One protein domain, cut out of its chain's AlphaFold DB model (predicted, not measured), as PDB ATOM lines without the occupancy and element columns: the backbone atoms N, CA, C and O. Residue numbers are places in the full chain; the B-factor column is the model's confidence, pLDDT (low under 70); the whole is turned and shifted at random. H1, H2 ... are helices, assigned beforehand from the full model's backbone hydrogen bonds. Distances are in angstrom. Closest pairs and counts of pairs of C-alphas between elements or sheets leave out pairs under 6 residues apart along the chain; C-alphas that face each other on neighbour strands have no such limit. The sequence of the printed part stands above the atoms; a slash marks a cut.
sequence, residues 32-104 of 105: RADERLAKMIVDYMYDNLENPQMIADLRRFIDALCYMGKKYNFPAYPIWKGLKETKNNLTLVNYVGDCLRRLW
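This is residues 32 to 104 of the 105 residues of an uncharacterized protein of Brevibacillus gelatini (UniProt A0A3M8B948). Two helix pairs meet near one end as a V: long H2 with short H3 folded back on it makes one arm, and H1 with H4 running back beside it makes the other. There are 73 printed residues with four named helices, H1 to H4 in order, and no named strand, an all-helix class. The whole is compact, radius of gyration of the C-alphas 12.3 A, but flat, spanning 33 by 31 by 16 A.

Find C-alpha 32 at (5.132, -11.303, -63.987); H1 runs from there to 47, 22.5 A. H2, residues 52 to 71, covers 28.6 A; H3, 77 to 84, 10.6 A; H4, 89 to 103, 21.2 A, ending at (11.944, -5.636, -54.790).

H1 and H4 touch, closest C-alphas Val 42 and Gly 97, 5.3 A, opposite ways at a shallow tilt of 10 degrees. H2 and H3, a helical hairpin, touch at C-alphas Gly 69 and Tyr 77, 4.6 A. H1 and H3 are apart. In each helix every O i to N i+4 pair is within hydrogen-bond range.

The farthest C-alphas, Asp 47 and Asn 73, are 34.1 A apart. The printed part has no cut and no long link. Look for pLDDT under 70 at residues 32 and 103 to 104.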
ATOM      1  N   ARG A  32       6.289 -10.774 -64.732       69.00
ATOM      2  CA  ARG A  32       5.132 -11.303 -63.987       69.00
ATOM      3  C   ARG A  32       5.388 -12.656 -63.315       69.00
ATOM      4  O   ARG A  32       4.661 -13.028 -62.398       69.00
ATOM      5  N   ALA A  33       6.375 -13.408 -63.796       72.81
ATOM      6  CA  ALA A  33       6.785 -14.676 -63.210       72.81
ATOM      7  C   ALA A  33       7.462 -14.463 -61.850       72.81
ATOM      8  O   ALA A  33       7.129 -15.156 -60.886       72.81
ATOM      9  N   ASP A  34       8.330 -13.453 -61.768       74.75
ATOM     10  CA  ASP A  34       9.079 -13.135 -60.557       74.75
ATOM     11  C   ASP A  34       8.152 -12.592 -59.462       74.75
ATOM     12  O   ASP A  34       8.163 -13.080 -58.332       74.75
ATOM     13  N   GLU A  35       7.242 -11.679 -59.823       78.94
ATOM     14  CA  GLU A  35       6.172 -11.200 -58.936       78.94
ATOM     15  C   GLU A  35       5.323 -12.351 -58.370       78.94
ATOM     16  O   GLU A  35       4.998 -12.383 -57.177       78.94
ATOM     17  N   ARG A  36       4.949 -13.317 -59.222       81.94
ATOM     18  CA  ARG A  36       4.114 -14.454 -58.818       81.94
ATOM     19  C   ARG A  36       4.853 -15.375 -57.855       81.94
ATOM     20  O   ARG A  36       4.270 -15.764 -56.845       81.94
ATOM     21  N   LEU A  37       6.107 -15.714 -58.142       84.12
ATOM     22  CA  LEU A  37       6.905 -16.555 -57.252       84.12
ATOM     23  C   LEU A  37       7.165 -15.842 -55.922       84.12
ATOM     24  O   LEU A  37       7.028 -16.464 -54.871       84.12
ATOM     25  N   ALA A  38       7.439 -14.533 -55.940       84.25
ATOM     26  CA  ALA A  38       7.619 -13.748 -54.722       84.25
ATOM     27  C   ALA A  38       6.347 -13.780 -53.867       84.25
ATOM     28  O   ALA A  38       6.414 -14.009 -52.660       84.25
ATOM     29  N   LYS A  39       5.172 -13.640 -54.492       86.56
ATOM     30  CA  LYS A  39       3.891 -13.804 -53.801       86.56
ATOM     31  C   LYS A  39       3.737 -15.201 -53.192       86.56
ATOM     32  O   LYS A  39       3.396 -15.293 -52.020       86.56
ATOM     33  N   MET A  40       4.022 -16.263 -53.945       89.75
ATOM     34  CA  MET A  40       3.910 -17.644 -53.454       89.75
ATOM     35  C   MET A  40       4.835 -17.924 -52.263       89.75
ATOM     36  O   MET A  40       4.422 -18.575 -51.310       89.75
ATOM     37  N   ILE A  41       6.063 -17.405 -52.293       90.81
ATOM     38  CA  ILE A  41       7.022 -17.494 -51.183       90.81
ATOM     39  C   ILE A  41       6.476 -16.784 -49.949       90.81
ATOM     40  O   ILE A  41       6.526 -17.331 -48.851       90.81
ATOM     41  N   VAL A  42       5.928 -15.579 -50.117       90.31
ATOM     42  CA  VAL A  42       5.368 -14.823 -48.996       90.31
ATOM     43  C   VAL A  42       4.134 -15.510 -48.414       90.31
ATOM     44  O   VAL A  42       4.032 -15.616 -47.195       90.31
ATOM     45  N   ASP A  43       3.226 -16.000 -49.256       91.19
ATOM     46  CA  ASP A  43       2.043 -16.743 -48.811       91.19
ATOM     47  C   ASP A  43       2.475 -18.003 -48.033       91.19
ATOM     48  O   ASP A  43       2.039 -18.210 -46.902       91.19
ATOM     49  N   TYR A  44       3.452 -18.758 -48.555       93.25
ATOM     50  CA  TYR A  44       4.037 -19.904 -47.856       93.25
ATOM     51  C   TYR A  44       4.621 -19.523 -46.489       93.25
ATOM     52  O   TYR A  44       4.407 -20.240 -45.512       93.25
ATOM     53  N   MET A  45       5.337 -18.399 -46.392       93.06
ATOM     54  CA  MET A  45       5.909 -17.936 -45.126       93.06
ATOM     55  C   MET A  45       4.839 -17.656 -44.065       93.06
ATOM     56  O   MET A  45       5.033 -17.996 -42.897       93.06
ATOM     57  N   TYR A  46       3.717 -17.045 -44.455       91.31
ATOM     58  CA  TYR A  46       2.612 -16.763 -43.538       91.31
ATOM     59  C   TYR A  46       1.876 -18.036 -43.106       91.31
ATOM     60  O   TYR A  46       1.542 -18.169 -41.928       91.31
ATOM     61  N   ASP A  47       1.702 -18.995 -44.015       93.50
ATOM     62  CA  ASP A  47       1.078 -20.287 -43.709       93.50
ATOM     63  C   ASP A  47       1.965 -21.179 -42.818       93.50
ATOM     64  O   ASP A  47       1.474 -22.092 -42.155       93.50
ATOM     65  N   ASN A  48       3.273 -20.905 -42.766       93.69
ATOM     66  CA  ASN A  48       4.271 -21.724 -42.078       93.69
ATOM     67  C   ASN A  48       5.005 -20.984 -40.947       93.69
ATOM     68  O   ASN A  48       6.118 -21.363 -40.593       93.69
ATOM     69  N   LEU A  49       4.399 -19.964 -40.328       90.31
ATOM     70  CA  LEU A  49       5.028 -19.154 -39.266       90.31
ATOM     71  C   LEU A  49       5.609 -19.961 -38.091       90.31
ATOM     72  O   LEU A  49       6.579 -19.531 -37.462       90.31
ATOM     73  N   GLU A  50       5.027 -21.123 -37.793       89.19
ATOM     74  CA  GLU A  50       5.473 -22.015 -36.716       89.19
ATOM     75  C   GLU A  50       6.496 -23.063 -37.176       89.19
ATOM     76  O   GLU A  50       7.049 -23.783 -36.347       89.19
ATOM     77  N   ASN A  51       6.784 -23.153 -38.478       93.19
ATOM     78  CA  ASN A  51       7.702 -24.137 -39.035       93.19
ATOM     79  C   ASN A  51       9.166 -23.753 -38.721       93.19
ATOM     80  O   ASN A  51       9.701 -22.798 -39.300       93.19
ATOM     81  N   PRO A  52       9.865 -24.502 -37.844       91.88
ATOM     82  CA  PRO A  52      11.221 -24.154 -37.433       91.88
ATOM     83  C   PRO A  52      12.243 -24.297 -38.567       91.88
ATOM     84  O   PRO A  52      13.240 -23.574 -38.563       91.88
ATOM     85  N   GLN A  53      12.002 -25.180 -39.544       91.75
ATOM     86  CA  GLN A  53      12.899 -25.361 -40.684       91.75
ATOM     87  C   GLN A  53      12.854 -24.145 -41.611       91.75
ATOM     88  O   GLN A  53      13.898 -23.592 -41.934       91.75
ATOM     89  N   MET A  54      11.657 -23.655 -41.941       93.56
ATOM     90  CA  MET A  54      11.502 -22.440 -42.748       93.56
ATOM     91  C   MET A  54      12.177 -21.234 -42.071       93.56
ATOM     92  O   MET A  54      12.880 -20.465 -42.726       93.56
ATOM     93  N   ILE A  55      12.035 -21.080 -40.749       92.88
ATOM     94  CA  ILE A  55      12.745 -20.025 -40.008       92.88
ATOM     95  C   ILE A  55      14.267 -20.206 -40.096       92.88
ATOM     96  O   ILE A  55      14.988 -19.218 -40.252       92.88
ATOM     97  N   ALA A  56      14.771 -21.436 -39.986       91.94
ATOM     98  CA  ALA A  56      16.196 -21.714 -40.127       91.94
ATOM     99  C   ALA A  56      16.704 -21.354 -41.534       91.94
ATOM    100  O   ALA A  56      17.748 -20.709 -41.652       91.94
ATOM    101  N   ASP A  57      15.946 -21.683 -42.578       91.44
ATOM    102  CA  ASP A  57      16.278 -21.356 -43.966       91.44
ATOM    103  C   ASP A  57      16.295 -19.837 -44.194       91.44
ATOM    104  O   ASP A  57      17.261 -19.304 -44.740       91.44
ATOM    105  N   LEU A  58      15.302 -19.107 -43.673       91.81
ATOM    106  CA  LEU A  58      15.278 -17.639 -43.705       91.81
ATOM    107  C   LEU A  58      16.491 -17.020 -43.001       91.81
ATOM    108  O   LEU A  58      17.064 -16.037 -43.474       91.81
ATOM    109  N   ARG A  59      16.915 -17.585 -41.868       92.25
ATOM    110  CA  ARG A  59      18.116 -17.111 -41.166       92.25
ATOM    111  C   ARG A  59      19.380 -17.371 -41.983       92.25
ATOM    112  O   ARG A  59      20.210 -16.470 -42.092       92.25
ATOM    113  N   ARG A  60      19.494 -18.544 -42.614       91.38
ATOM    114  CA  ARG A  60      20.600 -18.863 -43.535       91.38
ATOM    115  C   ARG A  60      20.630 -17.916 -44.736       91.38
ATOM    116  O   ARG A  60      21.704 -17.449 -45.104       91.38
ATOM    117  N   PHE A  61      19.470 -17.582 -45.298       90.88
ATOM    118  CA  PHE A  61      19.337 -16.598 -46.374       90.88
ATOM    119  C   PHE A  61      19.895 -15.233 -45.978       90.88
ATOM    120  O   PHE A  61      20.750 -14.673 -46.659       90.88
ATOM    121  N   ILE A  62      19.473 -14.717 -44.826       91.19
ATOM    122  CA  ILE A  62      19.923 -13.412 -44.335       91.19
ATOM    123  C   ILE A  62      21.419 -13.424 -44.006       91.19
ATOM    124  O   ILE A  62      22.107 -12.427 -44.236       91.19
ATOM    125  N   ASP A  63      21.946 -14.540 -43.501       91.62
ATOM    126  CA  ASP A  63      23.380 -14.708 -43.272       91.62
ATOM    127  C   ASP A  63      24.186 -14.604 -44.572       91.62
ATOM    128  O   ASP A  63      25.196 -13.889 -44.607       91.62
ATOM    129  N   ALA A  64      23.717 -15.244 -45.644       89.50
ATOM    130  CA  ALA A  64      24.322 -15.147 -46.968       89.50
ATOM    131  C   ALA A  64      24.251 -13.714 -47.525       89.50
ATOM    132  O   ALA A  64      25.272 -13.163 -47.947       89.50
ATOM    133  N   LEU A  65      23.091 -13.052 -47.424       87.75
ATOM    134  CA  LEU A  65      22.933 -11.648 -47.823       87.75
ATOM    135  C   LEU A  65      23.858 -10.712 -47.034       87.75
ATOM    136  O   LEU A  65      24.443  -9.791 -47.604       87.75
ATOM    137  N   CYS A  66      24.048 -10.952 -45.734       90.94
ATOM    138  CA  CYS A  66      25.002 -10.202 -44.920       90.94
ATOM    139  C   CYS A  66      26.445 -10.425 -45.381       90.94
ATOM    140  O   CYS A  66      27.218  -9.466 -45.459       90.94
ATOM    141  N   TYR A  67      26.824 -11.673 -45.669       90.62
ATOM    142  CA  TYR A  67      28.154 -12.000 -46.180       90.62
ATOM    143  C   TYR A  67      28.421 -11.271 -47.501       90.62
ATOM    144  O   TYR A  67      29.432 -10.578 -47.628       90.62
ATOM    145  N   MET A  68      27.478 -11.347 -48.441       86.69
ATOM    146  CA  MET A  68      27.570 -10.691 -49.745       86.69
ATOM    147  C   MET A  68      27.574  -9.175 -49.633       86.69
ATOM    148  O   MET A  68      28.459  -8.519 -50.180       86.69
ATOM    149  N   GLY A  69      26.645  -8.616 -48.859       88.19
ATOM    150  CA  GLY A  69      26.557  -7.180 -48.636       88.19
ATOM    151  C   GLY A  69      27.840  -6.607 -48.045       88.19
ATOM    152  O   GLY A  69      28.285  -5.548 -48.476       88.19
ATOM    153  N   LYS A  70      28.494  -7.337 -47.135       90.44
ATOM    154  CA  LYS A  70      29.800  -6.942 -46.596       90.44
ATOM    155  C   LYS A  70      30.926  -7.107 -47.621       90.44
ATOM    156  O   LYS A  70      31.750  -6.209 -47.753       90.44
ATOM    157  N   LYS A  71      30.979  -8.241 -48.328       90.25
ATOM    158  CA  LYS A  71      32.045  -8.573 -49.292       90.25
ATOM    159  C   LYS A  71      32.071  -7.624 -50.492       90.25
ATOM    160  O   LYS A  71      33.151  -7.255 -50.939       90.25
ATOM    161  N   TYR A  72      30.900  -7.228 -50.983       89.12
ATOM    162  CA  TYR A  72      30.736  -6.384 -52.172       89.12
ATOM    163  C   TYR A  72      30.293  -4.950 -51.846       89.12
ATOM    164  O   TYR A  72      30.021  -4.172 -52.756       89.12
ATOM    165  N   ASN A  73      30.244  -4.585 -50.559       89.69
ATOM    166  CA  ASN A  73      29.874  -3.257 -50.069       89.69
ATOM    167  C   ASN A  73      28.506  -2.762 -50.590       89.69
ATOM    168  O   ASN A  73      28.369  -1.629 -51.054       89.69
ATOM    169  N   PHE A  74      27.485  -3.625 -50.537       84.50
ATOM    170  CA  PHE A  74      26.143  -3.263 -50.993       84.50
ATOM    171  C   PHE A  74      25.482  -2.245 -50.052       84.50
ATOM    172  O   PHE A  74      25.486  -2.456 -48.836       84.50
ATOM    173  N   PRO A  75      24.811  -1.201 -50.583       85.25
ATOM    174  CA  PRO A  75      24.125  -0.197 -49.763       85.25
ATOM    175  C   PRO A  75      23.074  -0.779 -48.811       85.25
ATOM    176  O   PRO A  75      22.839  -0.232 -47.739       85.25
ATOM    177  N   ALA A  76      22.462  -1.909 -49.178       82.62
ATOM    178  CA  ALA A  76      21.450  -2.585 -48.370       82.62
ATOM    179  C   ALA A  76      22.024  -3.402 -47.195       82.62
ATOM    180  O   ALA A  76      21.257  -3.886 -46.365       82.62
ATOM    181  N   TYR A  77      23.352  -3.556 -47.077       88.50
ATOM    182  CA  TYR A  77      23.985  -4.343 -46.008       88.50
ATOM    183  C   TYR A  77      23.485  -4.010 -44.585       88.50
ATOM    184  O   TYR A  77      23.204  -4.950 -43.835       88.50
ATOM    185  N   PRO A  78      23.310  -2.732 -44.184       89.75
ATOM    186  CA  PRO A  78      22.806  -2.403 -42.850       89.75
ATOM    187  C   PRO A  78      21.407  -2.964 -42.563       89.75
ATOM    188  O   PRO A  78      21.134  -3.345 -41.428       89.75
ATOM    189  N   ILE A  79      20.545  -3.057 -43.583       87.00
ATOM    190  CA  ILE A  79      19.184  -3.600 -43.459       87.00
ATOM    191  C   ILE A  79      19.261  -5.092 -43.131       87.00
ATOM    192  O   ILE A  79      18.709  -5.539 -42.126       87.00
ATOM    193  N   TRP A  80      20.019  -5.852 -43.927       88.50
ATOM    194  CA  TRP A  80      20.197  -7.292 -43.719       88.50
ATOM    195  C   TRP A  80      20.858  -7.600 -42.378       88.50
ATOM    196  O   TRP A  80      20.442  -8.521 -41.675       88.50
ATOM    197  N   LYS A  81      21.835  -6.781 -41.976       91.69
ATOM    198  CA  LYS A  81      22.471  -6.895 -40.663       91.69
ATOM    199  C   LYS A  81      21.467  -6.685 -39.524       91.69
ATOM    200  O   LYS A  81      21.446  -7.487 -38.595       91.69
ATOM    201  N   GLY A  82      20.623  -5.654 -39.599       91.12
ATOM    202  CA  GLY A  82      19.586  -5.416 -38.589       91.12
ATOM    203  C   GLY A  82      18.577  -6.567 -38.498       91.12
ATOM    204  O   GLY A  82      18.202  -6.992 -37.406       91.12
ATOM    205  N   LEU A  83      18.193  -7.143 -39.640       90.19
ATOM    206  CA  LEU A  83      17.299  -8.301 -39.677       90.19
ATOM    207  C   LEU A  83      17.914  -9.548 -39.053       90.19
ATOM    208  O   LEU A  83      17.245 -10.238 -38.284       90.19
ATOM    209  N   LYS A  84      19.197  -9.808 -39.316       91.38
ATOM    210  CA  LYS A  84      19.936 -10.922 -38.709       91.38
ATOM    211  C   LYS A  84      19.872 -10.897 -37.179       91.38
ATOM    212  O   LYS A  84      19.772 -11.944 -36.542       91.38
ATOM    213  N   GLU A  85      19.916  -9.707 -36.586       92.25
ATOM    214  CA  GLU A  85      19.897  -9.505 -35.133       92.25
ATOM    215  C   GLU A  85      18.489  -9.674 -34.520       92.25
ATOM    216  O   GLU A  85      18.337  -9.751 -33.297       92.25
ATOM    217  N   THR A  86      17.447  -9.802 -35.349       91.75
ATOM    218  CA  THR A  86      16.064  -9.965 -34.893       91.75
ATOM    219  C   THR A  86      15.827 -11.357 -34.297       91.75
ATOM    220  O   THR A  86      15.966 -12.402 -34.947       91.75
ATOM    221  N   LYS A  87      15.408 -11.373 -33.026       89.50
ATOM    222  CA  LYS A  87      15.062 -12.600 -32.286       89.50
ATOM    223  C   LYS A  87      13.615 -13.048 -32.496       89.50
ATOM    224  O   LYS A  87      13.328 -14.232 -32.384       89.50
ATOM    225  N   ASN A  88      12.708 -12.116 -32.787       91.75
ATOM    226  CA  ASN A  88      11.297 -12.418 -32.997       91.75
ATOM    227  C   ASN A  88      11.069 -12.964 -34.419       91.75
ATOM    228  O   ASN A  88      11.322 -12.271 -35.402       91.75
ATOM    229  N   ASN A  89      10.583 -14.201 -34.522       88.81
ATOM    230  CA  ASN A  89      10.373 -14.873 -35.806       88.81
ATOM    231  C   ASN A  89       9.245 -14.246 -36.640       88.81
ATOM    232  O   ASN A  89       9.370 -14.175 -37.856       88.81
ATOM    233  N   LEU A  90       8.185 -13.733 -36.010       90.19
ATOM    234  CA  LEU A  90       7.116 -13.037 -36.727       90.19
ATOM    235  C   LEU A  90       7.634 -11.735 -37.351       90.19
ATOM    236  O   LEU A  90       7.354 -11.446 -38.509       90.19
ATOM    237  N   THR A  91       8.443 -10.970 -36.614       90.75
ATOM    238  CA  THR A  91       9.099  -9.768 -37.147       90.75
ATOM    239  C   THR A  91      10.018 -10.109 -38.318       90.75
ATOM    240  O   THR A  91       9.991  -9.411 -39.329       90.75
ATOM    241  N   LEU A  92      10.795 -11.191 -38.197       91.62
ATOM    242  CA  LEU A  92      11.659 -11.689 -39.265       91.62
ATOM    243  C   LEU A  92      10.855 -11.999 -40.535       91.62
ATOM    244  O   LEU A  92      11.172 -11.482 -41.602       91.62
ATOM    245  N   VAL A  93       9.803 -12.810 -40.403       92.25
ATOM    246  CA  VAL A  93       8.955 -13.239 -41.520       92.25
ATOM    247  C   VAL A  93       8.264 -12.049 -42.179       92.25
ATOM    248  O   VAL A  93       8.364 -11.891 -43.394       92.25
ATOM    249  N   ASN A  94       7.644 -11.165 -41.395       90.69
ATOM    250  CA  ASN A  94       6.957  -9.991 -41.934       90.69
ATOM    251  C   ASN A  94       7.906  -9.112 -42.748       90.69
ATOM    252  O   ASN A  94       7.583  -8.710 -43.863       90.69
ATOM    253  N   TYR A  95       9.095  -8.839 -42.213       90.00
ATOM    254  CA  TYR A  95      10.018  -7.918 -42.861       90.00
ATOM    255  C   TYR A  95      10.670  -8.528 -44.104       90.00
ATOM    256  O   TYR A  95      10.800  -7.847 -45.118       90.00
ATOM    257  N   VAL A  96      11.034  -9.815 -44.066       89.31
ATOM    258  CA  VAL A  96      11.507 -10.515 -45.270       89.31
ATOM    259  C   VAL A  96      10.417 -10.512 -46.342       89.31
ATOM    260  O   VAL A  96      10.704 -10.202 -47.497       89.31
ATOM    261  N   GLY A  97       9.164 -10.773 -45.963       89.38
ATOM    262  CA  GLY A  97       8.046 -10.747 -46.900       89.38
ATOM    263  C   GLY A  97       7.812  -9.365 -47.515       89.38
ATOM    264  O   GLY A  97       7.591  -9.255 -48.720       89.38
ATOM    265  N   ASP A  98       7.930  -8.298 -46.725       87.88
ATOM    266  CA  ASP A  98       7.836  -6.922 -47.219       87.88
ATOM    267  C   ASP A  98       8.999  -6.549 -48.146       87.88
ATOM    268  O   ASP A  98       8.780  -5.889 -49.164       87.88
ATOM    269  N   CYS A  99      10.225  -6.983 -47.837       82.94
ATOM    270  CA  CYS A  99      11.369  -6.806 -48.730       82.94
ATOM    271  C   CYS A  99      11.131  -7.497 -50.077       82.94
ATOM    272  O   CYS A  99      11.325  -6.869 -51.114       82.94
ATOM    273  N   LEU A 100      10.656  -8.746 -50.069       79.88
ATOM    274  CA  LEU A 100      10.348  -9.493 -51.291       79.88
ATOM    275  C   LEU A 100       9.259  -8.801 -52.119       79.88
ATOM    276  O   LEU A 100       9.428  -8.620 -53.319       79.88
ATOM    277  N   ARG A 101       8.183  -8.324 -51.486       76.12
ATOM    278  CA  ARG A 101       7.115  -7.579 -52.180       76.12
ATOM    279  C   ARG A 101       7.589  -6.253 -52.783       76.12
ATOM    280  O   ARG A 101       7.014  -5.804 -53.766       76.12
ATOM    281  N   ARG A 102       8.585  -5.592 -52.183       74.69
ATOM    282  CA  ARG A 102       9.083  -4.273 -52.624       74.69
ATOM    283  C   ARG A 102      10.193  -4.337 -53.665       74.69
ATOM    284  O   ARG A 102      10.408  -3.345 -54.345       74.69
ATOM    285  N   LEU A 103      10.916  -5.449 -53.760       65.50
ATOM    286  CA  LEU A 103      11.944  -5.636 -54.790       65.50
ATOM    287  C   LEU A 103      11.338  -5.860 -56.186       65.50
ATOM    288  O   LEU A 103      12.042  -5.679 -57.176       65.50
ATOM    289  N   TRP A 104      10.052  -6.217 -56.253       55.97
ATOM    290  CA  TRP A 104       9.365  -6.645 -57.476       55.97
ATOM    291  C   TRP A 104       8.036  -5.916 -57.740       55.97
ATOM    292  O   TRP A 104       7.283  -6.346 -58.601       55.97
TER     293      TRP A 104